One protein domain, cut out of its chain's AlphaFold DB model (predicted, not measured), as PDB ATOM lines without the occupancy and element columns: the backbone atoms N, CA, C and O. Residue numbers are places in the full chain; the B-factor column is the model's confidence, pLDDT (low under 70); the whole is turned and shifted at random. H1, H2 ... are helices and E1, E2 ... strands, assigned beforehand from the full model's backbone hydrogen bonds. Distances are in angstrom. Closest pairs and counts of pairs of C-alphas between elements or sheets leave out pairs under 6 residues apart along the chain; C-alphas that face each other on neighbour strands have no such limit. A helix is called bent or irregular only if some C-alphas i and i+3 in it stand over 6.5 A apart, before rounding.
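This is residues 316 to 357, 369 to 444 and 454 to 507 of the 727 residues of an uncharacterized protein of Allomyces macrogynus (strain ATCC 38327) (UniProt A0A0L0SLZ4). Look first for one strongly twisted, curled wall of six strands, with the long helix H4 laid along one face over E2 and E3 and the helices H2 and H3 packed on H4 away from the sheet. On the same face the short helix H1 sits by the ends of E5 and E6, and E1, with residues 316 to 317 paired to it, makes a small loop beyond H1, far from the mean of the C-alphas. The printed part has 172 residues, with four named helices and seven named strands in the order E1 H1 H2 H3 H4 E2 E3 E4 E5 E6 E7; the sheet, in the order E4 E3 E2 E5 E6 E7, is antiparallel throughout. The class is mixed, helices and strands, though under half of the residues, 85 of 172, are in named elements. The whole is compact and rounded, with a radius of gyration of the C-alphas of 15.4 A and spans of 40 by 37 by 33 A.

Begin with the sheet and look at E2, residues 405 to 413, and E3, residues 416 to 426, a hairpin with N 409 and O 420 2.8 A apart. E4, residues 432 to 437, is the edge strand beside E3, with N 423 and O 435 at 2.8 A. On the other side of E2 you find E5, residues 468 to 474, with N 410 and O 471 at 2.8 A. Then come E6, residues 477 to 481, with N 479 and O 472 at 2.8 A, and the edge strand E7, residues 501 to 506, with N 502 and O 480 at 2.9 A. E2 E3 E4 and E5 E6 E7 are each a meander, each strand the antiparallel neighbour of the one before. Look now for H4, residues 388 to 401, which makes two layers with the sheet, a helix on one face of it; its height over the sheet is 8.3 A, it lies over E3 and E2, and on the local plane it runs along the strands at 8 degrees to E2. The closest C-alphas of H4 and E2 are those of Val 396 and Ala 406, 5.6 A apart. H2, residues 342 to 351, touches H4 at a shallow tilt of 22 degrees, opposite ways, closest at the C-alphas of Ala 349 and Arg 391, 5.8 A. H3, residues 376 to 385, forms a helical hairpin with H4 at a steep tilt of 44 degrees, closest at the C-alphas of Pro 376 and Leu 394, 4.7 A. H3 is irregular, with C-alphas 381 and 384 9.0 A apart. H1, residues 326 to 329, is on the same face of the sheet as H4. In H2 and H4 every O i to N i+4 pair is within hydrogen-bond range, in H3 4 of 6 are, and H1 is too short for such a pair but has its 1 O i to N i+3 pair within range.

Find C-alpha 405 at (24.520, 92.496, 55.317), where E2 begins; it is 23.1 A long and bends by 55 degrees at residue 410. E3 is 30.2 A long and bends by 52 degrees at residue 419. E5 measures 18.7 A, E4 15.9 A, E7 13.3 A and E6 13.2 A. H4 starts at C-alpha 388, (30.379, 79.174, 69.024), and runs 19.8 A; H2 measures 14.1 A and H3 13.0 A. E1, residues 323 to 325, and H1 are short.

The C-alphas farthest apart are those of Ser 320 and Lys 429, 44.8 A. Residues 358 to 368 and 445 to 453 are not printed, with C-alpha gaps of 11.0 A and 12.6 A. The links H1 to H2 and E6 to E7 are long. The mean pLDDT of the printed part is 79.8; among the 45 residues under 70 are 454 to 467, 485 to 500 and 504 to 507.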
ATOM      1  N   VAL A 316      15.296  83.646  72.334       91.38
ATOM      2  CA  VAL A 316      16.577  83.207  72.897       91.38
ATOM      3  C   VAL A 316      16.682  83.681  74.343       91.38
ATOM      4  O   VAL A 316      16.028  84.650  74.718       91.38
ATOM      5  N   HIS A 317      17.487  83.008  75.162       93.19
ATOM      6  CA  HIS A 317      17.806  83.486  76.509       93.19
ATOM      7  C   HIS A 317      19.181  84.147  76.485       93.19
ATOM      8  O   HIS A 317      20.089  83.597  75.867       93.19
ATOM      9  N   ASN A 318      19.350  85.299  77.128       92.75
ATOM     10  CA  ASN A 318      20.661  85.938  77.272       92.75
ATOM     11  C   ASN A 318      21.419  85.429  78.514       92.75
ATOM     12  O   ASN A 318      20.938  84.566  79.249       92.75
ATOM     13  N   GLU A 319      22.603  85.987  78.764       91.06
ATOM     14  CA  GLU A 319      23.453  85.692  79.925       91.06
ATOM     15  C   GLU A 319      22.786  85.962  81.282       91.06
ATOM     16  O   GLU A 319      23.145  85.334  82.274       91.06
ATOM     17  N   SER A 320      21.789  86.845  81.327       90.06
ATOM     18  CA  SER A 320      20.997  87.153  82.522       90.06
ATOM     19  C   SER A 320      19.799  86.211  82.702       90.06
ATOM     20  O   SER A 320      19.054  86.344  83.669       90.06
ATOM     21  N   GLY A 321      19.573  85.281  81.767       89.50
ATOM     22  CA  GLY A 321      18.398  84.411  81.740       89.50
ATOM     23  C   GLY A 321      17.129  85.085  81.203       89.50
ATOM     24  O   GLY A 321      16.064  84.470  81.216       89.50
ATOM     25  N   HIS A 322      17.214  86.321  80.703       90.25
ATOM     26  CA  HIS A 322      16.078  87.011  80.096       90.25
ATOM     27  C   HIS A 322      15.789  86.464  78.703       90.25
ATOM     28  O   HIS A 322      16.693  86.272  77.887       90.25
ATOM     29  N   ARG A 323      14.503  86.248  78.423       90.75
ATOM     30  CA  ARG A 323      14.009  85.840  77.111       90.75
ATOM     31  C   ARG A 323      13.902  87.069  76.204       90.75
ATOM     32  O   ARG A 323      13.131  87.977  76.491       90.75
ATOM     33  N   LEU A 324      14.658  87.083  75.113       91.25
ATOM     34  CA  LEU A 324      14.716  88.166  74.129       91.25
ATOM     35  C   LEU A 324      14.408  87.626  72.729       91.25
ATOM     36  O   LEU A 324      14.564  86.431  72.468       91.25
ATOM     37  N   ALA A 325      13.976  88.497  71.820       90.94
ATOM     38  CA  ALA A 325      13.937  88.163  70.402       90.94
ATOM     39  C   ALA A 325      15.379  88.051  69.874       90.94
ATOM     40  O   ALA A 325      16.229  88.873  70.211       90.94
ATOM     41  N   ALA A 326      15.668  87.044  69.047       91.56
ATOM     42  CA  ALA A 326      17.015  86.794  68.528       91.56
ATOM     43  C   ALA A 326      17.667  88.002  67.820       91.56
ATOM     44  O   ALA A 326      18.863  88.209  68.031       91.56
ATOM     45  N   PRO A 327      16.929  88.837  67.059       93.06
ATOM     46  CA  PRO A 327      17.457  90.084  66.500       93.06
ATOM     47  C   PRO A 327      18.046  91.045  67.537       93.06
ATOM     48  O   PRO A 327      19.078  91.652  67.282       93.06
ATOM     49  N   HIS A 328      17.464  91.123  68.740       92.38
ATOM     50  CA  HIS A 328      17.939  92.017  69.804       92.38
ATOM     51  C   HIS A 328      19.282  91.589  70.414       92.38
ATOM     52  O   HIS A 328      19.887  92.358  71.155       92.38
ATOM     53  N   LEU A 329      19.770  90.378  70.120       93.38
ATOM     54  CA  LEU A 329      21.126  89.973  70.505       93.38
ATOM     55  C   LEU A 329      22.207  90.672  69.681       93.38
ATOM     56  O   LEU A 329      23.372  90.692  70.083       93.38
ATOM     57  N   ILE A 330      21.848  91.140  68.489       94.94
ATOM     58  CA  ILE A 330      22.783  91.681  67.518       94.94
ATOM     59  C   ILE A 330      22.706  93.192  67.634       94.94
ATOM     60  O   ILE A 330      21.700  93.811  67.312       94.94
ATOM     61  N   THR A 331      23.792  93.781  68.115       94.44
ATOM     62  CA  THR A 331      23.936  95.229  68.227       94.44
ATOM     63  C   THR A 331      25.120  95.621  67.357       94.44
ATOM     64  O   THR A 331      26.239  95.218  67.680       94.44
ATOM     65  N   PRO A 332      24.921  96.335  66.237       95.75
ATOM     66  CA  PRO A 332      26.017  96.719  65.353       95.75
ATOM     67  C   PRO A 332      27.141  97.448  66.112       95.75
ATOM     68  O   PRO A 332      26.944  98.525  66.669       95.75
ATOM     69  N   ILE A 333      28.350  96.877  66.127       94.38
ATOM     70  CA  ILE A 333      29.517  97.478  66.792       94.38
ATOM     71  C   ILE A 333      30.276  98.313  65.769       94.38
ATOM     72  O   ILE A 333      31.080  97.799  64.987       94.38
ATOM     73  N   ARG A 334      30.017  99.620  65.775       91.69
ATOM     74  CA  ARG A 334      30.663 100.591  64.886       91.69
ATOM     75  C   ARG A 334      31.980 101.081  65.493       91.69
ATOM     76  O   ARG A 334      32.056 102.191  66.005       91.69
ATOM     77  N   ASP A 335      33.021 100.254  65.430       83.56
ATOM     78  CA  ASP A 335      34.381 100.669  65.798       83.56
ATOM     79  C   ASP A 335      35.370 100.434  64.644       83.56
ATOM     80  O   ASP A 335      36.048  99.401  64.574       83.56
ATOM     81  N   PRO A 336      35.482 101.400  63.715       74.69
ATOM     82  CA  PRO A 336      36.391 101.280  62.584       74.69
ATOM     83  C   PRO A 336      37.869 101.337  62.998       74.69
ATOM     84  O   PRO A 336      38.728 100.993  62.189       74.69
ATOM     85  N   ARG A 337      38.197 101.775  64.226       77.75
ATOM     86  CA  ARG A 337      39.590 101.912  64.676       77.75
ATOM     87  C   ARG A 337      40.172 100.573  65.106       77.75
ATOM     88  O   ARG A 337      41.322 100.287  64.780       77.75
ATOM     89  N   THR A 338      39.400  99.753  65.815       81.69
ATOM     90  CA  THR A 338      39.881  98.453  66.310       81.69
ATOM     91  C   THR A 338      39.777  97.353  65.261       81.69
ATOM     92  O   THR A 338      40.668  96.505  65.164       81.69
ATOM     93  N   VAL A 339      38.728  97.373  64.434       90.81
ATOM     94  CA  VAL A 339      38.472  96.333  63.435       90.81
ATOM     95  C   VAL A 339      38.177  96.972  62.073       90.81
ATOM     96  O   VAL A 339      37.027  97.033  61.647       90.81
ATOM     97  N   PRO A 340      39.207  97.424  61.331       89.38
ATOM     98  CA  PRO A 340      38.990  98.294  60.173       89.38
ATOM     99  C   PRO A 340      38.452  97.567  58.933       89.38
ATOM    100  O   PRO A 340      38.058  98.206  57.965       89.38
ATOM    101  N   THR A 341      38.474  96.229  58.912       93.31
ATOM    102  CA  THR A 341      37.991  95.449  57.762       93.31
ATOM    103  C   THR A 341      37.235  94.206  58.212       93.31
ATOM    104  O   THR A 341      37.511  93.644  59.274       93.31
ATOM    105  N   ALA A 342      36.354  93.694  57.347       91.94
ATOM    106  CA  ALA A 342      35.641  92.437  57.575       91.94
ATOM    107  C   ALA A 342      36.597  91.265  57.837       91.94
ATOM    108  O   ALA A 342      36.348  90.410  58.683       91.94
ATOM    109  N   ARG A 343      37.751  91.255  57.160       90.00
ATOM    110  CA  ARG A 343      38.785  90.238  57.363       90.00
ATOM    111  C   ARG A 343      39.402  90.322  58.758       90.00
ATOM    112  O   ARG A 343      39.666  89.281  59.357       90.00
ATOM    113  N   HIS A 344      39.622  91.531  59.275       93.19
ATOM    114  CA  HIS A 344      40.059  91.723  60.657       93.19
ATOM    115  C   HIS A 344      38.984  91.257  61.643       93.19
ATOM    116  O   HIS A 344      39.333  90.552  62.584       93.19
ATOM    117  N   ALA A 345      37.701  91.522  61.374       94.38
ATOM    118  CA  ALA A 345      36.590  91.070  62.216       94.38
ATOM    119  C   ALA A 345      36.517  89.542  62.302       94.38
ATOM    120  O   ALA A 345      36.482  88.971  63.391       94.38
ATOM    121  N   ILE A 346      36.584  88.868  61.151       93.50
ATOM    122  CA  ILE A 346      36.574  87.403  61.066       93.50
ATOM    123  C   ILE A 346      37.774  86.813  61.808       93.50
ATOM    124  O   ILE A 346      37.622  85.854  62.562       93.50
ATOM    125  N   ARG A 347      38.975  87.375  61.610       91.38
ATOM    126  CA  ARG A 347      40.183  86.927  62.316       91.38
ATOM    127  C   ARG A 347      40.045  87.123  63.819       91.38
ATOM    128  O   ARG A 347      40.304  86.184  64.556       91.38
ATOM    129  N   PHE A 348      39.597  88.293  64.255       92.31
ATOM    130  CA  PHE A 348      39.389  88.610  65.661       92.31
ATOM    131  C   PHE A 348      38.410  87.631  66.326       92.31
ATOM    132  O   PHE A 348      38.764  86.986  67.310       92.31
ATOM    133  N   ALA A 349      37.239  87.400  65.726       92.69
ATOM    134  CA  ALA A 349      36.264  86.437  66.241       92.69
ATOM    135  C   ALA A 349      36.795  84.988  66.255       92.69
ATOM    136  O   ALA A 349      36.449  84.211  67.143       92.69
ATOM    137  N   LYS A 350      37.653  84.611  65.296       90.19
ATOM    138  CA  LYS A 350      38.311  83.291  65.255       90.19
ATOM    139  C   LYS A 350      39.448  83.135  66.264       90.19
ATOM    140  O   LYS A 350      39.709  82.009  66.679       90.19
ATOM    141  N   LEU A 351      40.117  84.228  66.632       90.62
ATOM    142  CA  LEU A 351      41.178  84.235  67.640       90.62
ATOM    143  C   LEU A 351      40.630  84.035  69.053       90.62
ATOM    144  O   LEU A 351      41.378  83.576  69.913       90.62
ATOM    145  N   LEU A 352      39.343  84.323  69.284       89.38
ATOM    146  CA  LEU A 352      38.685  83.977  70.538       89.38
ATOM    147  C   LEU A 352      38.725  82.450  70.723       89.38
ATOM    148  O   LEU A 352      38.144  81.717  69.907       89.38
ATOM    149  N   PRO A 353      39.418  81.957  71.766       83.56
ATOM    150  CA  PRO A 353      39.553  80.537  72.006       83.56
ATOM    151  C   PRO A 353      38.175  79.899  72.116       83.56
ATOM    152  O   PRO A 353      37.270  80.376  72.800       83.56
ATOM    153  N   THR A 354      38.010  78.811  71.372       78.75
ATOM    154  CA  THR A 354      36.799  78.014  71.464       78.75
ATOM    155  C   THR A 354      36.889  77.249  72.765       78.75
ATOM    156  O   THR A 354      37.787  76.416  72.907       78.75
ATOM    157  N   LEU A 355      35.961  77.487  73.692       71.00
ATOM    158  CA  LEU A 355      35.775  76.530  74.767       71.00
ATOM    159  C   LEU A 355      35.392  75.214  74.087       71.00
ATOM    160  O   LEU A 355      34.305  75.110  73.511       71.00
ATOM    161  N   ALA A 356      36.310  74.244  74.068       62.44
ATOM    162  CA  ALA A 356      35.955  72.891  73.684       62.44
ATOM    163  C   ALA A 356      34.769  72.541  74.573       62.44
ATOM    164  O   ALA A 356      34.884  72.650  75.796       62.44
ATOM    165  N   ALA A 357      33.615  72.240  73.968       58.00
ATOM    166  CA  ALA A 357      32.480  71.757  74.733       58.00
ATOM    167  C   ALA A 357      33.045  70.631  75.608       58.00
ATOM    168  O   ALA A 357      33.606  69.690  75.036       58.00
ATOM    169  N   ASP A 369      22.626  76.471  80.224       57.59
ATOM    170  CA  ASP A 369      23.873  76.787  79.494       57.59
ATOM    171  C   ASP A 369      23.737  76.510  77.990       57.59
ATOM    172  O   ASP A 369      24.316  77.195  77.145       57.59
ATOM    173  N   ALA A 370      22.933  75.506  77.633       63.44
ATOM    174  CA  ALA A 370      22.693  75.139  76.245       63.44
ATOM    175  C   ALA A 370      21.733  76.096  75.524       63.44
ATOM    176  O   ALA A 370      21.691  76.055  74.294       63.44
ATOM    177  N   SER A 371      21.003  76.954  76.239       74.06
ATOM    178  CA  SER A 371      20.018  77.888  75.673       74.06
ATOM    179  C   SER A 371      20.430  79.360  75.761       74.06
ATOM    180  O   SER A 371      19.777  80.199  75.140       74.06
ATOM    181  N   CYS A 372      21.525  79.662  76.464       89.00
ATOM    182  CA  CYS A 372      22.066  81.008  76.588       89.00
ATOM    183  C   CYS A 372      22.802  81.469  75.312       89.00
ATOM    184  O   CYS A 372      23.649  80.760  74.748       89.00
ATOM    185  N   TRP A 373      22.473  82.680  74.872       93.06
ATOM    186  CA  TRP A 373      23.083  83.431  73.786       93.06
ATOM    187  C   TRP A 373      23.628  84.743  74.352       93.06
ATOM    188  O   TRP A 373      22.860  85.680  74.558       93.06
ATOM    189  N   PRO A 374      24.934  84.811  74.640       92.25
ATOM    190  CA  PRO A 374      25.496  85.975  75.297       92.25
ATOM    191  C   PRO A 374      25.558  87.182  74.362       92.25
ATOM    192  O   PRO A 374      25.812  87.036  73.160       92.25
ATOM    193  N   SER A 375      25.410  88.373  74.937       93.69
ATOM    194  CA  SER A 375      25.657  89.632  74.238       93.69
ATOM    195  C   SER A 375      27.103  89.730  73.709       93.69
ATOM    196  O   SER A 375      28.022  89.065  74.219       93.69
ATOM    197  N   PRO A 376      27.365  90.581  72.699       93.69
ATOM    198  CA  PRO A 376      28.726  90.853  72.238       93.69
ATOM    199  C   PRO A 376      29.652  91.335  73.365       93.69
ATOM    200  O   PRO A 376      30.798  90.897  73.449       93.69
ATOM    201  N   HIS A 377      29.144  92.174  74.274       91.69
ATOM    202  CA  HIS A 377      29.901  92.675  75.424       91.69
ATOM    203  C   HIS A 377      30.288  91.559  76.387       91.69
ATOM    204  O   HIS A 377      31.452  91.467  76.778       91.69
ATOM    205  N   PHE A 378      29.352  90.667  76.714       91.50
ATOM    206  CA  PHE A 378      29.642  89.504  77.546       91.50
ATOM    207  C   PHE A 378      30.664  88.580  76.875       91.50
ATOM    208  O   PHE A 378      31.605  88.119  77.511       91.50
ATOM    209  N   THR A 379      30.538  88.372  75.562       91.75
ATOM    210  CA  THR A 379      31.491  87.575  74.776       91.75
ATOM    211  C   THR A 379      32.916  88.126  74.880       91.75
ATOM    212  O   THR A 379      33.861  87.356  75.057       91.75
ATOM    213  N   LEU A 380      33.073  89.450  74.802       91.25
ATOM    214  CA  LEU A 380      34.362  90.126  74.955       91.25
ATOM    215  C   LEU A 380      34.880  90.062  76.398       91.25
ATOM    216  O   LEU A 380      36.058  89.781  76.604       91.25
ATOM    217  N   ALA A 381      34.005  90.263  77.386       89.62
ATOM    218  CA  ALA A 381      34.356  90.228  78.806       89.62
ATOM    219  C   ALA A 381      34.797  88.830  79.271       89.62
ATOM    220  O   ALA A 381      35.744  88.701  80.046       89.62
ATOM    221  N   CYS A 382      34.158  87.770  78.767       82.62
ATOM    222  CA  CYS A 382      34.546  86.388  79.056       82.62
ATOM    223  C   CYS A 382      35.856  85.969  78.378       82.62
ATOM    224  O   CYS A 382      36.457  84.964  78.770       82.62
ATOM    225  N   GLY A 383      36.300  86.712  77.360       77.88
ATOM    226  CA  GLY A 383      37.561  86.496  76.661       77.88
ATOM    227  C   GLY A 383      37.718  85.067  76.137       77.88
ATOM    228  O   GLY A 383      37.044  84.649  75.195       77.88
ATOM    229  N   ALA A 384      38.637  84.314  76.752       62.12
ATOM    230  CA  ALA A 384      39.148  83.025  76.284       62.12
ATOM    231  C   ALA A 384      38.130  81.863  76.208       62.12
ATOM    232  O   ALA A 384      38.507  80.734  75.908       62.12
ATOM    233  N   THR A 385      36.858  82.086  76.532       78.44
ATOM    234  CA  THR A 385      35.882  81.011  76.787       78.44
ATOM    235  C   THR A 385      34.589  81.145  75.981       78.44
ATOM    236  O   THR A 385      33.578  80.518  76.297       78.44
ATOM    237  N   ALA A 386      34.608  81.926  74.901       82.62
ATOM    238  CA  ALA A 386      33.422  82.197  74.101       82.62
ATOM    239  C   ALA A 386      32.894  80.945  73.365       82.62
ATOM    240  O   ALA A 386      33.596  80.285  72.588       82.62
ATOM    241  N   SER A 387      31.606  80.642  73.560       88.88
ATOM    242  CA  SER A 387      30.907  79.589  72.815       88.88
ATOM    243  C   SER A 387      30.835  79.916  71.314       88.88
ATOM    244  O   SER A 387      31.006  81.059  70.891       88.88
ATOM    245  N   ALA A 388      30.564  78.921  70.459       89.12
ATOM    246  CA  ALA A 388      30.379  79.174  69.024       89.12
ATOM    247  C   ALA A 388      29.239  80.176  68.747       89.12
ATOM    248  O   ALA A 388      29.361  80.997  67.840       89.12
ATOM    249  N   ARG A 389      28.179  80.159  69.570       91.75
ATOM    250  CA  ARG A 389      27.063  81.117  69.507       91.75
ATOM    251  C   ARG A 389      27.511  82.534  69.812       91.75
ATOM    252  O   ARG A 389      27.290  83.417  68.993       91.75
ATOM    253  N   ALA A 390      28.213  82.700  70.930       92.81
ATOM    254  CA  ALA A 390      28.791  83.967  71.363       92.81
ATOM    255  C   ALA A 390      29.635  84.607  70.249       92.81
ATOM    256  O   ALA A 390      29.447  85.762  69.877       92.81
ATOM    257  N   ARG A 391      30.513  83.809  69.627       93.12
ATOM    258  CA  ARG A 391      31.388  84.282  68.547       93.12
ATOM    259  C   ARG A 391      30.639  84.607  67.254       93.12
ATOM    260  O   ARG A 391      31.044  85.534  66.563       93.12
ATOM    261  N   CYS A 392      29.559  83.891  66.925       94.94
ATOM    262  CA  CYS A 392      28.713  84.238  65.776       94.94
ATOM    263  C   CYS A 392      27.967  85.554  66.004       94.94
ATOM    264  O   CYS A 392      27.986  86.404  65.120       94.94
ATOM    265  N   VAL A 393      27.378  85.750  67.189       95.50
ATOM    266  CA  VAL A 393      26.695  87.003  67.557       95.50
ATOM    267  C   VAL A 393      27.671  88.180  67.531       95.50
ATOM    268  O   VAL A 393      27.380  89.203  66.911       95.50
ATOM    269  N   LEU A 394      28.863  88.017  68.115       95.62
ATOM    270  CA  LEU A 394      29.916  89.032  68.075       95.62
ATOM    271  C   LEU A 394      30.382  89.321  66.641       95.62
ATOM    272  O   LEU A 394      30.499  90.486  66.267       95.62
ATOM    273  N   LEU A 395      30.634  88.291  65.824       95.88
ATOM    274  CA  LEU A 395      31.084  88.501  64.447       95.88
ATOM    275  C   LEU A 395      30.022  89.229  63.623       95.88
ATOM    276  O   LEU A 395      30.364  90.155  62.897       95.88
ATOM    277  N   VAL A 396      28.753  88.842  63.737       96.94
ATOM    278  CA  VAL A 396      27.670  89.527  63.021       96.94
ATOM    279  C   VAL A 396      27.563  90.968  63.490       96.94
ATOM    280  O   VAL A 396      27.554  91.854  62.648       96.94
ATOM    281  N   SER A 397      27.624  91.226  64.794       96.50
ATOM    282  CA  SER A 397      27.632  92.585  65.350       96.50
ATOM    283  C   SER A 397      28.767  93.450  64.777       96.50
ATOM    284  O   SER A 397      28.537  94.590  64.377       96.50
ATOM    285  N   LEU A 398      29.981  92.900  64.645       96.00
ATOM    286  CA  LEU A 398      31.119  93.590  64.021       96.00
ATOM    287  C   LEU A 398      30.919  93.818  62.514       96.00
ATOM    288  O   LEU A 398      31.187  94.905  62.011       96.00
ATOM    289  N   LEU A 399      30.448  92.811  61.772       95.81
ATOM    290  CA  LEU A 399      30.233  92.921  60.324       95.81
ATOM    291  C   LEU A 399      29.088  93.887  59.988       95.81
ATOM    292  O   LEU A 399      29.209  94.663  59.042       95.81
ATOM    293  N   ARG A 400      28.020  93.891  60.789       95.50
ATOM    294  CA  ARG A 400      26.920  94.861  60.712       95.50
ATOM    295  C   ARG A 400      27.409  96.278  61.002       95.50
ATOM    296  O   ARG A 400      27.067  97.193  60.264       95.50
ATOM    297  N   GLY A 401      28.295  96.454  61.987       95.00
ATOM    298  CA  GLY A 401      28.960  97.734  62.257       95.00
ATOM    299  C   GLY A 401      29.862  98.234  61.118       95.00
ATOM    300  O   GLY A 401      30.078  99.437  60.987       95.00
ATOM    301  N   LEU A 402      30.331  97.329  60.251       94.12
ATOM    302  CA  LEU A 402      31.022  97.632  58.990       94.12
ATOM    303  C   LEU A 402      30.062  97.810  57.795       94.12
ATOM    304  O   LEU A 402      30.507  97.812  56.648       94.12
ATOM    305  N   ASN A 403      28.757  97.954  58.048       93.56
ATOM    306  CA  ASN A 403      27.692  98.074  57.047       93.56
ATOM    307  C   ASN A 403      27.600  96.890  56.069       93.56
ATOM    308  O   ASN A 403      27.184  97.055  54.922       93.56
ATOM    309  N   LEU A 404      27.986  95.686  56.499       93.25
ATOM    310  CA  LEU A 404      27.766  94.468  55.722       93.25
ATOM    311  C   LEU A 404      26.420  93.844  56.076       93.25
ATOM    312  O   LEU A 404      25.968  93.914  57.217       93.25
ATOM    313  N   ASP A 405      25.784  93.196  55.106       93.88
ATOM    314  CA  ASP A 405      24.520  92.496  55.317       93.88
ATOM    315  C   ASP A 405      24.784  91.093  55.884       93.88
ATOM    316  O   ASP A 405      24.823  90.091  55.171       93.88
ATOM    317  N   ALA A 406      25.130  91.049  57.172       95.69
ATOM    318  CA  ALA A 406      25.575  89.849  57.866       95.69
ATOM    319  C   ALA A 406      24.488  89.284  58.785       95.69
ATOM    320  O   ALA A 406      23.818  90.020  59.503       95.69
ATOM    321  N   TYR A 407      24.374  87.961  58.821       96.00
ATOM    322  CA  TYR A 407      23.365  87.251  59.594       96.00
ATOM    323  C   TYR A 407      23.970  86.072  60.341       96.00
ATOM    324  O   TYR A 407      24.805  85.331  59.810       96.00
ATOM    325  N   VAL A 408      23.475  85.827  61.549       95.69
ATOM    326  CA  VAL A 408      23.670  84.548  62.224       95.69
ATOM    327  C   VAL A 408      22.793  83.535  61.511       95.69
ATOM    328  O   VAL A 408      21.602  83.762  61.332       95.69
ATOM    329  N   THR A 409      23.374  82.425  61.080       93.69
ATOM    330  CA  THR A 409      22.676  81.417  60.286       93.69
ATOM    331  C   THR A 409      22.655  80.083  61.006       93.69
ATOM    332  O   THR A 409      23.685  79.575  61.454       93.69
ATOM    333  N   LEU A 410      21.452  79.531  61.109       92.19
ATOM    334  CA  LEU A 410      21.134  78.251  61.713       92.19
ATOM    335  C   LEU A 410      20.773  77.264  60.607       92.19
ATOM    336  O   LEU A 410      19.925  77.534  59.753       92.19
ATOM    337  N   GLY A 411      21.369  76.083  60.658       89.88
ATOM    338  CA  GLY A 411      20.982  75.011  59.759       89.88
ATOM    339  C   GLY A 411      21.572  73.677  60.162       89.88
ATOM    340  O   GLY A 411      21.870  73.428  61.332       89.88
ATOM    341  N   THR A 412      21.719  72.794  59.185       84.75
ATOM    342  CA  THR A 412      22.167  71.424  59.408       84.75
ATOM    343  C   THR A 412      23.472  71.150  58.676       84.75
ATOM    344  O   THR A 412      23.754  71.669  57.596       84.75
ATOM    345  N   SER A 413      24.287  70.319  59.301       84.00
ATOM    346  CA  SER A 413      25.469  69.696  58.728       84.00
ATOM    347  C   SER A 413      25.308  68.175  58.815       84.00
ATOM    348  O   SER A 413      24.476  67.694  59.592       84.00
ATOM    349  N   PRO A 414      26.163  67.382  58.147       77.25
ATOM    350  CA  PRO A 414      26.161  65.926  58.289       77.25
ATOM    351  C   PRO A 414      26.398  65.460  59.736       77.25
ATOM    352  O   PRO A 414      26.150  64.306  60.066       77.25
ATOM    353  N   ARG A 415      26.889  66.353  60.610       80.56
ATOM    354  CA  ARG A 415      27.123  66.108  62.041       80.56
ATOM    355  C   ARG A 415      25.976  66.585  62.943       80.56
ATOM    356  O   ARG A 415      26.113  66.521  64.160       80.56
ATOM    357  N   GLY A 416      24.875  67.073  62.374       84.50
ATOM    358  CA  GLY A 416      23.741  67.646  63.101       84.50
ATOM    359  C   GLY A 416      23.655  69.166  62.970       84.50
ATOM    360  O   GLY A 416      24.161  69.744  62.006       84.50
ATOM    361  N   ALA A 417      22.990  69.815  63.929       82.31
ATOM    362  CA  ALA A 417      22.780  71.261  63.920       82.31
ATOM    363  C   ALA A 417      24.113  72.024  63.859       82.31
ATOM    364  O   ALA A 417      25.052  71.730  64.602       82.31
ATOM    365  N   ALA A 418      24.181  73.013  62.976       86.44
ATOM    366  CA  ALA A 418      25.352  73.846  62.770       86.44
ATOM    367  C   ALA A 418      24.972  75.329  62.826       86.44
ATOM    368  O   ALA A 418      23.840  75.720  62.536       86.44
ATOM    369  N   LEU A 419      25.950  76.139  63.229       91.00
ATOM    370  CA  LEU A 419      25.837  77.584  63.348       91.00
ATOM    371  C   LEU A 419      26.992  78.244  62.605       91.00
ATOM    372  O   LEU A 419      28.142  77.823  62.751       91.00
ATOM    373  N   TRP A 420      26.684  79.280  61.840       91.94
ATOM    374  CA  TRP A 420      27.669  80.048  61.092       91.94
ATOM    375  C   TRP A 420      27.206  81.481  60.870       91.94
ATOM    376  O   TRP A 420      26.122  81.877  61.300       91.94
ATOM    377  N   VAL A 421      28.046  82.265  60.202       95.06
ATOM    378  CA  VAL A 421      27.718  83.628  59.793       95.06
ATOM    379  C   VAL A 421      27.619  83.678  58.280       95.06
ATOM    380  O   VAL A 421      28.527  83.220  57.594       95.06
ATOM    381  N   THR A 422      26.521  84.213  57.763       94.12
ATOM    382  CA  THR A 422      26.325  84.421  56.325       94.12
ATOM    383  C   THR A 422      26.389  85.908  56.041       94.12
ATOM    384  O   THR A 422      25.716  86.685  56.712       94.12
ATOM    385  N   VAL A 423      27.185  86.308  55.056       93.69
ATOM    386  CA  VAL A 423      27.231  87.683  54.554       93.69
ATOM    387  C   VAL A 423      26.616  87.703  53.168       93.69
ATOM    388  O   VAL A 423      27.107  87.031  52.263       93.69
ATOM    389  N   LEU A 424      25.549  88.473  53.001       90.75
ATOM    390  CA  LEU A 424      24.918  88.708  51.715       90.75
ATOM    391  C   LEU A 424      25.618  89.885  51.026       90.75
ATOM    392  O   LEU A 424      25.844  90.946  51.609       90.75
ATOM    393  N   ARG A 425      25.995  89.697  49.764       86.25
ATOM    394  CA  ARG A 425      26.585  90.724  48.905       86.25
ATOM    395  C   ARG A 425      25.727  90.929  47.681       86.25
ATOM    396  O   ARG A 425      25.219  89.982  47.093       86.25
ATOM    397  N   GLN A 426      25.628  92.174  47.236       79.06
ATOM    398  CA  GLN A 426      25.048  92.460  45.936       79.06
ATOM    399  C   GLN A 426      26.097  92.195  44.848       79.06
ATOM    400  O   GLN A 426      27.016  92.983  44.647       79.06
ATOM    401  N   GLY A 427      25.964  91.069  44.157       76.94
ATOM    402  CA  GLY A 427      26.753  90.707  42.987       76.94
ATOM    403  C   GLY A 427      26.431  91.572  41.763       76.94
ATOM    404  O   GLY A 427      25.422  92.285  41.695       76.94
ATOM    405  N   SER A 428      27.288  91.480  40.742       71.81
ATOM    406  CA  SER A 428      27.350  92.393  39.584       71.81
ATOM    407  C   SER A 428      26.160  92.354  38.611       71.81
ATOM    408  O   SER A 428      26.164  93.050  37.599       71.81
ATOM    409  N   LYS A 429      25.107  91.585  38.900       77.50
ATOM    410  CA  LYS A 429      23.895  91.481  38.063       77.50
ATOM    411  C   LYS A 429      22.604  91.498  38.879       77.50
ATOM    412  O   LYS A 429      21.586  90.964  38.462       77.50
ATOM    413  N   GLY A 430      22.652  92.065  40.084       69.69
ATOM    414  CA  GLY A 430      21.535  92.019  41.027       69.69
ATOM    415  C   GLY A 430      21.404  90.698  41.787       69.69
ATOM    416  O   GLY A 430      20.700  90.653  42.788       69.69
ATOM    417  N   VAL A 431      22.152  89.687  41.367       70.94
ATOM    418  CA  VAL A 431      22.392  88.444  42.091       70.94
ATOM    419  C   VAL A 431      22.918  88.711  43.497       70.94
ATOM    420  O   VAL A 431      23.854  89.483  43.650       70.94
ATOM    421  N   VAL A 432      22.332  88.081  44.517       73.44
ATOM    422  CA  VAL A 432      22.802  88.157  45.906       73.44
ATOM    423  C   VAL A 432      23.793  87.021  46.180       73.44
ATOM    424  O   VAL A 432      23.424  85.864  46.318       73.44
ATOM    425  N   GLU A 433      25.079  87.321  46.259       78.69
ATOM    426  CA  GLU A 433      26.082  86.317  46.610       78.69
ATOM    427  C   GLU A 433      26.092  86.116  48.130       78.69
ATOM    428  O   GLU A 433      26.201  87.082  48.882       78.69
ATOM    429  N   ALA A 434      25.967  84.871  48.593       82.88
ATOM    430  CA  ALA A 434      26.037  84.528  50.011       82.88
ATOM    431  C   ALA A 434      27.417  83.942  50.344       82.88
ATOM    432  O   ALA A 434      27.780  82.869  49.861       82.88
ATOM    433  N   GLU A 435      28.187  84.636  51.180       86.31
ATOM    434  CA  GLU A 435      29.471  84.164  51.705       86.31
ATOM    435  C   GLU A 435      29.263  83.544  53.094       86.31
ATOM    436  O   GLU A 435      28.817  84.214  54.027       86.31
ATOM    437  N   LEU A 436      29.584  82.256  53.237       84.38
ATOM    438  CA  LEU A 436      29.397  81.488  54.471       84.38
ATOM    439  C   LEU A 436      30.708  81.421  55.263       84.38
ATOM    440  O   LEU A 436      31.728  80.937  54.769       84.38
ATOM    441  N   ILE A 437      30.673  81.865  56.516       88.44
ATOM    442  CA  ILE A 437      31.829  81.965  57.405       88.44
ATOM    443  C   ILE A 437      31.652  80.995  58.579       88.44
ATOM    444  O   ILE A 437      30.869  81.234  59.502       88.44
ATOM    445  N   ASP A 438      32.430  79.910  58.575       86.00
ATOM    446  CA  ASP A 438      32.531  78.980  59.708       86.00
ATOM    447  C   ASP A 438      33.461  79.551  60.796       86.00
ATOM    448  O   ASP A 438      34.651  79.802  60.552       86.00
ATOM    449  N   ILE A 439      32.911  79.751  62.000       82.88
ATOM    450  CA  ILE A 439      33.627  80.209  63.206       82.88
ATOM    451  C   ILE A 439      33.932  79.045  64.167       82.88
ATOM    452  O   ILE A 439      34.836  79.138  65.004       82.88
ATOM    453  N   ALA A 440      33.195  77.937  64.067       68.12
ATOM    454  CA  ALA A 440      33.287  76.825  65.005       68.12
ATOM    455  C   ALA A 440      34.601  76.049  64.850       68.12
ATOM    456  O   ALA A 440      35.145  75.557  65.843       68.12
ATOM    457  N   ARG A 441      35.157  75.973  63.636       64.81
ATOM    458  CA  ARG A 441      36.469  75.355  63.410       64.81
ATOM    459  C   ARG A 441      37.597  76.295  63.821       64.81
ATOM    460  O   ARG A 441      37.978  77.207  63.090       64.81
ATOM    461  N   SER A 442      38.140  76.026  65.005       50.88
ATOM    462  CA  SER A 442      39.404  76.592  65.473       50.88
ATOM    463  C   SER A 442      40.513  76.371  64.436       50.88
ATOM    464  O   SER A 442      40.587  75.312  63.803       50.88
ATOM    465  N   ALA A 443      41.404  77.355  64.303       47.12
ATOM    466  CA  ALA A 443      42.596  77.296  63.455       47.12
ATOM    467  C   ALA A 443      43.472  76.054  63.722       47.12
ATOM    468  O   ALA A 443      44.251  75.665  62.866       47.12
ATOM    469  N   ALA A 444      43.299  75.368  64.856       43.09
ATOM    470  CA  ALA A 444      44.011  74.135  65.195       43.09
ATOM    471  C   ALA A 444      43.816  72.968  64.201       43.09
ATOM    472  O   ALA A 444      44.601  72.025  64.221       43.09
ATOM    473  N   ALA A 454      43.862  81.770  55.774       32.22
ATOM    474  CA  ALA A 454      42.809  81.316  54.873       32.22
ATOM    475  C   ALA A 454      41.446  81.393  55.581       32.22
ATOM    476  O   ALA A 454      41.114  80.589  56.454       32.22
ATOM    477  N   VAL A 455      40.642  82.392  55.213       40.44
ATOM    478  CA  VAL A 455      39.199  82.334  55.452       40.44
ATOM    479  C   VAL A 455      38.708  81.208  54.549       40.44
ATOM    480  O   VAL A 455      38.683  81.367  53.338       40.44
ATOM    481  N   SER A 456      38.450  80.033  55.123       41.75
ATOM    482  CA  SER A 456      37.925  78.899  54.365       41.75
ATOM    483  C   SER A 456      36.481  79.206  53.977       41.75
ATOM    484  O   SER A 456      35.574  78.982  54.777       41.75
ATOM    485  N   THR A 457      36.278  79.738  52.776       45.03
ATOM    486  CA  THR A 457      35.006  79.650  52.064       45.03
ATOM    487  C   THR A 457      34.835  78.178  51.699       45.03
ATOM    488  O   THR A 457      35.624  77.614  50.949       45.03
ATOM    489  N   TYR A 458      33.904  77.480  52.348       48.59
ATOM    490  CA  TYR A 458      33.669  76.079  52.005       48.59
ATOM    491  C   TYR A 458      32.798  76.009  50.759       48.59
ATOM    492  O   TYR A 458      31.696  76.556  50.746       48.59
ATOM    493  N   ALA A 459      33.260  75.262  49.757       45.00
ATOM    494  CA  ALA A 459      32.383  74.797  48.705       45.00
ATOM    495  C   ALA A 459      31.273  73.914  49.313       45.00
ATOM    496  O   ALA A 459      31.570  73.032  50.131       45.00
ATOM    497  N   PRO A 460      30.002  74.131  48.935       46.53
ATOM    498  CA  PRO A 460      28.852  73.387  49.447       46.53
ATOM    499  C   PRO A 460      28.976  71.870  49.220       46.53
ATOM    500  O   PRO A 460      28.415  71.101  49.995       46.53
ATOM    501  N   ASP A 461      29.785  71.449  48.245       49.75
ATOM    502  CA  ASP A 461      29.954  70.047  47.842       49.75
ATOM    503  C   ASP A 461      31.162  69.342  48.501       49.75
ATOM    504  O   ASP A 461      31.495  68.204  48.166       49.75
ATOM    505  N   GLY A 462      31.855  69.988  49.447       56.06
ATOM    506  CA  GLY A 462      32.968  69.359  50.167       56.06
ATOM    507  C   GLY A 462      32.523  68.188  51.069       56.06
ATOM    508  O   GLY A 462      31.364  68.114  51.466       56.06
ATOM    509  N   PRO A 463      33.439  67.309  51.528       47.59
ATOM    510  CA  PRO A 463      33.147  66.171  52.431       47.59
ATOM    511  C   PRO A 463      32.626  66.571  53.829       47.59
ATOM    512  O   PRO A 463      32.425  65.742  54.717       47.59
ATOM    513  N   HIS A 464      32.440  67.868  54.055       53.25
ATOM    514  CA  HIS A 464      31.848  68.461  55.247       53.25
ATOM    515  C   HIS A 464      30.627  69.321  54.895       53.25
ATOM    516  O   HIS A 464      30.251  70.189  55.680       53.25
ATOM    517  N   GLY A 465      30.066  69.084  53.705       56.78
ATOM    518  CA  GLY A 465      29.020  69.849  53.054       56.78
ATOM    519  C   GLY A 465      27.798  69.978  53.937       56.78
ATOM    520  O   GLY A 465      27.165  69.003  54.323       56.78
ATOM    521  N   TRP A 466      27.529  71.215  54.290       66.38
ATOM    522  CA  TRP A 466      26.335  71.724  54.926       66.38
ATOM    523  C   TRP A 466      25.096  71.190  54.195       66.38
ATOM    524  O   TRP A 466      24.983  71.300  52.972       66.38
ATOM    525  N   THR A 467      24.177  70.592  54.945       69.75
ATOM    526  CA  THR A 467      23.040  69.862  54.374       69.75
ATOM    527  C   THR A 467      21.822  70.747  54.138       69.75
ATOM    528  O   THR A 467      20.987  70.386  53.320       69.75
ATOM    529  N   GLY A 468      21.757  71.913  54.786       80.62
ATOM    530  CA  GLY A 468      20.818  72.972  54.424       80.62
ATOM    531  C   GLY A 468      20.724  74.089  55.458       80.62
ATOM    532  O   GLY A 468      21.253  73.978  56.569       80.62
ATOM    533  N   VAL A 469      20.054  75.178  55.076       85.38
ATOM    534  CA  VAL A 469      19.820  76.350  55.935       85.38
ATOM    535  C   VAL A 469      18.371  76.373  56.390       85.38
ATOM    536  O   VAL A 469      17.465  76.233  55.574       85.38
ATOM    537  N   SER A 470      18.156  76.562  57.689       87.88
ATOM    538  CA  SER A 470      16.818  76.643  58.274       87.88
ATOM    539  C   SER A 470      16.386  78.093  58.459       87.88
ATOM    540  O   SER A 470      15.317  78.482  57.997       87.88
ATOM    541  N   CYS A 471      17.215  78.914  59.106       91.06
ATOM    542  CA  CYS A 471      16.915  80.327  59.303       91.06
ATOM    543  C   CYS A 471      18.174  81.177  59.473       91.06
ATOM    544  O   CYS A 471      19.263  80.683  59.766       91.06
ATOM    545  N   MET A 472      18.003  82.476  59.282       94.38
ATOM    546  CA  MET A 472      19.003  83.512  59.457       94.38
ATOM    547  C   MET A 472      18.406  84.632  60.294       94.38
ATOM    548  O   MET A 472      17.216  84.916  60.178       94.38
ATOM    549  N   PHE A 473      19.211  85.302  61.105       94.81
ATOM    550  CA  PHE A 473      18.763  86.499  61.803       94.81
ATOM    551  C   PHE A 473      19.881  87.528  61.969       94.81
ATOM    552  O   PHE A 473      21.057  87.181  62.094       94.81
ATOM    553  N   SER A 474      19.491  88.797  61.932       95.19
ATOM    554  CA  SER A 474      20.316  89.977  62.205       95.19
ATOM    555  C   SER A 474      19.505  90.976  63.037       95.19
ATOM    556  O   SER A 474      18.342  90.718  63.345       95.19
ATOM    557  N   ASP A 475      20.097  92.117  63.373       92.88
ATOM    558  CA  ASP A 475      19.403  93.307  63.886       92.88
ATOM    559  C   ASP A 475      18.231  93.743  62.987       92.88
ATOM    560  O   ASP A 475      17.241  94.264  63.490       92.88
ATOM    561  N   CYS A 476      18.293  93.468  61.678       89.12
ATOM    562  CA  CYS A 476      17.236  93.840  60.734       89.12
ATOM    563  C   CYS A 476      16.025  92.902  60.740       89.12
ATOM    564  O   CYS A 476      14.987  93.240  60.172       89.12
ATOM    565  N   GLY A 477      16.152  91.672  61.247       89.25
ATOM    566  CA  GLY A 477      15.094  90.699  61.008       89.25
ATOM    567  C   GLY A 477      15.440  89.236  61.219       89.25
ATOM    568  O   GLY A 477      16.593  88.855  61.420       89.25
ATOM    569  N   VAL A 478      14.410  88.398  61.085       87.69
ATOM    570  CA  VAL A 478      14.533  86.939  60.975       87.69
ATOM    571  C   VAL A 478      14.053  86.496  59.595       87.69
ATOM    572  O   VAL A 478      12.903  86.734  59.221       87.69
ATOM    573  N   LEU A 479      14.921  85.805  58.861       87.75
ATOM    574  CA  LEU A 479      14.622  85.159  57.587       87.75
ATOM    575  C   LEU A 479      14.535  83.650  57.809       87.75
ATOM    576  O   LEU A 479      15.463  83.037  58.333       87.75
ATOM    577  N   VAL A 480      13.436  83.027  57.402       86.12
ATOM    578  CA  VAL A 480      13.267  81.571  57.472       86.12
ATOM    579  C   VAL A 480      13.240  81.008  56.063       86.12
ATOM    580  O   VAL A 480      12.571  81.553  55.181       86.12
ATOM    581  N   SER A 481      13.987  79.929  55.849       84.25
ATOM    582  CA  SER A 481      13.967  79.205  54.586       84.25
ATOM    583  C   SER A 481      12.617  78.506  54.442       84.25
ATOM    584  O   SER A 481      12.198  77.749  55.318       84.25
ATOM    585  N   VAL A 482      11.931  78.771  53.336       77.69
ATOM    586  CA  VAL A 482      10.699  78.077  52.922       77.69
ATOM    587  C   VAL A 482      11.043  76.868  52.039       77.69
ATOM    588  O   VAL A 482      10.180  76.072  51.677       77.69
ATOM    589  N   GLN A 483      12.319  76.722  51.677       74.56
ATOM    590  CA  GLN A 483      12.824  75.605  50.889       74.56
ATOM    591  C   GLN A 483      13.006  74.374  51.779       74.56
ATOM    592  O   GLN A 483      13.196  74.492  52.991       74.56
ATOM    593  N   ASP A 484      12.968  73.182  51.175       70.44
ATOM    594  CA  ASP A 484      13.261  71.945  51.899       70.44
ATOM    595  C   ASP A 484      14.640  72.084  52.557       70.44
ATOM    596  O   ASP A 484      15.647  72.297  51.883       70.44
ATOM    597  N   TRP A 485      14.685  71.992  53.887       63.69
ATOM    598  CA  TRP A 485      15.909  72.116  54.681       63.69
ATOM    599  C   TRP A 485      16.945  71.038  54.341       63.69
ATOM    600  O   TRP A 485      18.083  71.123  54.797       63.69
ATOM    601  N   ARG A 486      16.555  70.016  53.567       64.00
ATOM    602  CA  ARG A 486      17.429  68.987  52.993       64.00
ATOM    603  C   ARG A 486      18.039  69.391  51.651       64.00
ATOM    604  O   ARG A 486      18.841  68.628  51.109       64.00
ATOM    605  N   MET A 487      17.644  70.529  51.073       63.09
ATOM    606  CA  MET A 487      18.250  71.009  49.839       63.09
ATOM    607  C   MET A 487      19.717  71.357  50.096       63.09
ATOM    608  O   MET A 487      20.016  72.141  51.002       63.09
ATOM    609  N   PRO A 488      20.638  70.831  49.268       62.44
ATOM    610  CA  PRO A 488      22.041  71.181  49.383       62.44
ATOM    611  C   PRO A 488      22.208  72.688  49.186       62.44
ATOM    612  O   PRO A 488      21.534  73.285  48.344       62.44
ATOM    613  N   LEU A 489      23.139  73.294  49.928       62.28
ATOM    614  CA  LEU A 489      23.424  74.733  49.870       62.28
ATOM    615  C   LEU A 489      23.627  75.262  48.441       62.28
ATOM    616  O   LEU A 489      23.240  76.390  48.149       62.28
ATOM    617  N   SER A 490      24.208  74.450  47.551       59.50
ATOM    618  CA  SER A 490      24.432  74.779  46.136       59.50
ATOM    619  C   SER A 490      23.144  75.008  45.342       59.50
ATOM    620  O   SER A 490      23.179  75.623  44.280       59.50
ATOM    621  N   ARG A 491      22.005  74.524  45.847       51.06
ATOM    622  CA  ARG A 491      20.680  74.659  45.234       51.06
ATOM    623  C   ARG A 491      19.750  75.597  45.996       51.06
ATOM    624  O   ARG A 491      18.631  75.812  45.537       51.06
ATOM    625  N   ILE A 492      20.190  76.144  47.130       59.88
ATOM    626  CA  ILE A 492      19.396  77.122  47.870       59.88
ATOM    627  C   ILE A 492      19.377  78.419  47.069       59.88
ATOM    628  O   ILE A 492      20.415  79.035  46.824       59.88
ATOM    629  N   LEU A 493      18.184  78.835  46.649       58.53
ATOM    630  CA  LEU A 493      17.993  80.146  46.041       58.53
ATOM    631  C   LEU A 493      17.981  81.181  47.163       58.53
ATOM    632  O   LEU A 493      17.053  81.208  47.971       58.53
ATOM    633  N   TRP A 494      18.989  82.049  47.192       59.28
ATOM    634  CA  TRP A 494      19.098  83.178  48.123       59.28
ATOM    635  C   TRP A 494      18.332  84.404  47.614       59.28
ATOM    636  O   TRP A 494      18.765  85.546  47.760       59.28
ATOM    637  N   ASP A 495      17.188  84.170  46.972       60.53
ATOM    638  CA  ASP A 495      16.263  85.237  46.622       60.53
ATOM    639  C   ASP A 495      15.431  85.576  47.859       60.53
ATOM    640  O   ASP A 495      14.394  84.964  48.118       60.53
ATOM    641  N   VAL A 496      15.905  86.556  48.629       55.25
ATOM    642  CA  VAL A 496      15.237  87.059  49.845       55.25
ATOM    643  C   VAL A 496      13.842  87.644  49.539       55.25
ATOM    644  O   VAL A 496      13.060  87.877  50.453       55.25
ATOM    645  N   LYS A 497      13.488  87.862  48.259       50.47
ATOM    646  CA  LYS A 497      12.151  88.325  47.827       50.47
ATOM    647  C   LYS A 497      11.308  87.235  47.183       50.47
ATOM    648  O   LYS A 497      10.121  87.451  46.945       50.47
ATOM    649  N   GLY A 498      11.935  86.130  46.801       53.94
ATOM    650  CA  GLY A 498      11.296  85.023  46.109       53.94
ATOM    651  C   GLY A 498      10.596  84.082  47.080       53.94
ATOM    652  O   GLY A 498      10.660  84.235  48.295       53.94
ATOM    653  N   ALA A 499       9.973  83.033  46.542       54.25
ATOM    654  CA  ALA A 499       9.292  81.999  47.329       54.25
ATOM    655  C   ALA A 499      10.222  81.200  48.268       54.25
ATOM    656  O   ALA A 499       9.749  80.353  49.018       54.25
ATOM    657  N   GLY A 500      11.537  81.426  48.196       58.03
ATOM    658  CA  GLY A 500      12.542  80.657  48.915       58.03
ATOM    659  C   GLY A 500      12.752  81.058  50.371       58.03
ATOM    660  O   GLY A 500      13.087  80.205  51.188       58.03
ATOM    661  N   TRP A 501      12.545  82.332  50.693       70.50
ATOM    662  CA  TRP A 501      12.784  82.891  52.018       70.50
ATOM    663  C   TRP A 501      11.602  83.746  52.436       70.50
ATOM    664  O   TRP A 501      11.069  84.518  51.642       70.50
ATOM    665  N   ARG A 502      11.193  83.621  53.695       73.81
ATOM    666  CA  ARG A 502      10.131  84.438  54.273       73.81
ATOM    667  C   ARG A 502      10.696  85.235  55.436       73.81
ATOM    668  O   ARG A 502      11.275  84.663  56.361       73.81
ATOM    669  N   ALA A 503      10.533  86.554  55.382       71.06
ATOM    670  CA  ALA A 503      10.764  87.404  56.539       71.06
ATOM    671  C   ALA A 503       9.667  87.106  57.569       71.06
ATOM    672  O   ALA A 503       8.487  87.306  57.290       71.06
ATOM    673  N   MET A 504      10.055  86.570  58.725       69.06
ATOM    674  CA  MET A 504       9.121  86.212  59.802       69.06
ATOM    675  C   MET A 504       8.998  87.319  60.847       69.06
ATOM    676  O   MET A 504       8.001  87.389  61.559       69.06
ATOM    677  N   TRP A 505      10.013  88.177  60.928       61.69
ATOM    678  CA  TRP A 505      10.028  89.360  61.771       61.69
ATOM    679  C   TRP A 505      10.877  90.433  61.094       61.69
ATOM    680  O   TRP A 505      11.997  90.155  60.655       61.69
ATOM    681  N   VAL A 506      10.315  91.631  61.008       57.53
ATOM    682  CA  VAL A 506      10.963  92.885  60.620       57.53
ATOM    683  C   VAL A 506      10.767  93.789  61.835       57.53
ATOM    684  O   VAL A 506       9.696  93.717  62.442       57.53
ATOM    685  N   GLY A 507      11.793  94.535  62.249       51.56
ATOM    686  CA  GLY A 507      11.769  95.305  63.498       51.56
ATOM    687  C   GLY A 507      10.490  96.122  63.704       51.56
ATOM    688  O   GLY A 507       9.851  96.543  62.737       51.56
TER     689      GLY A 507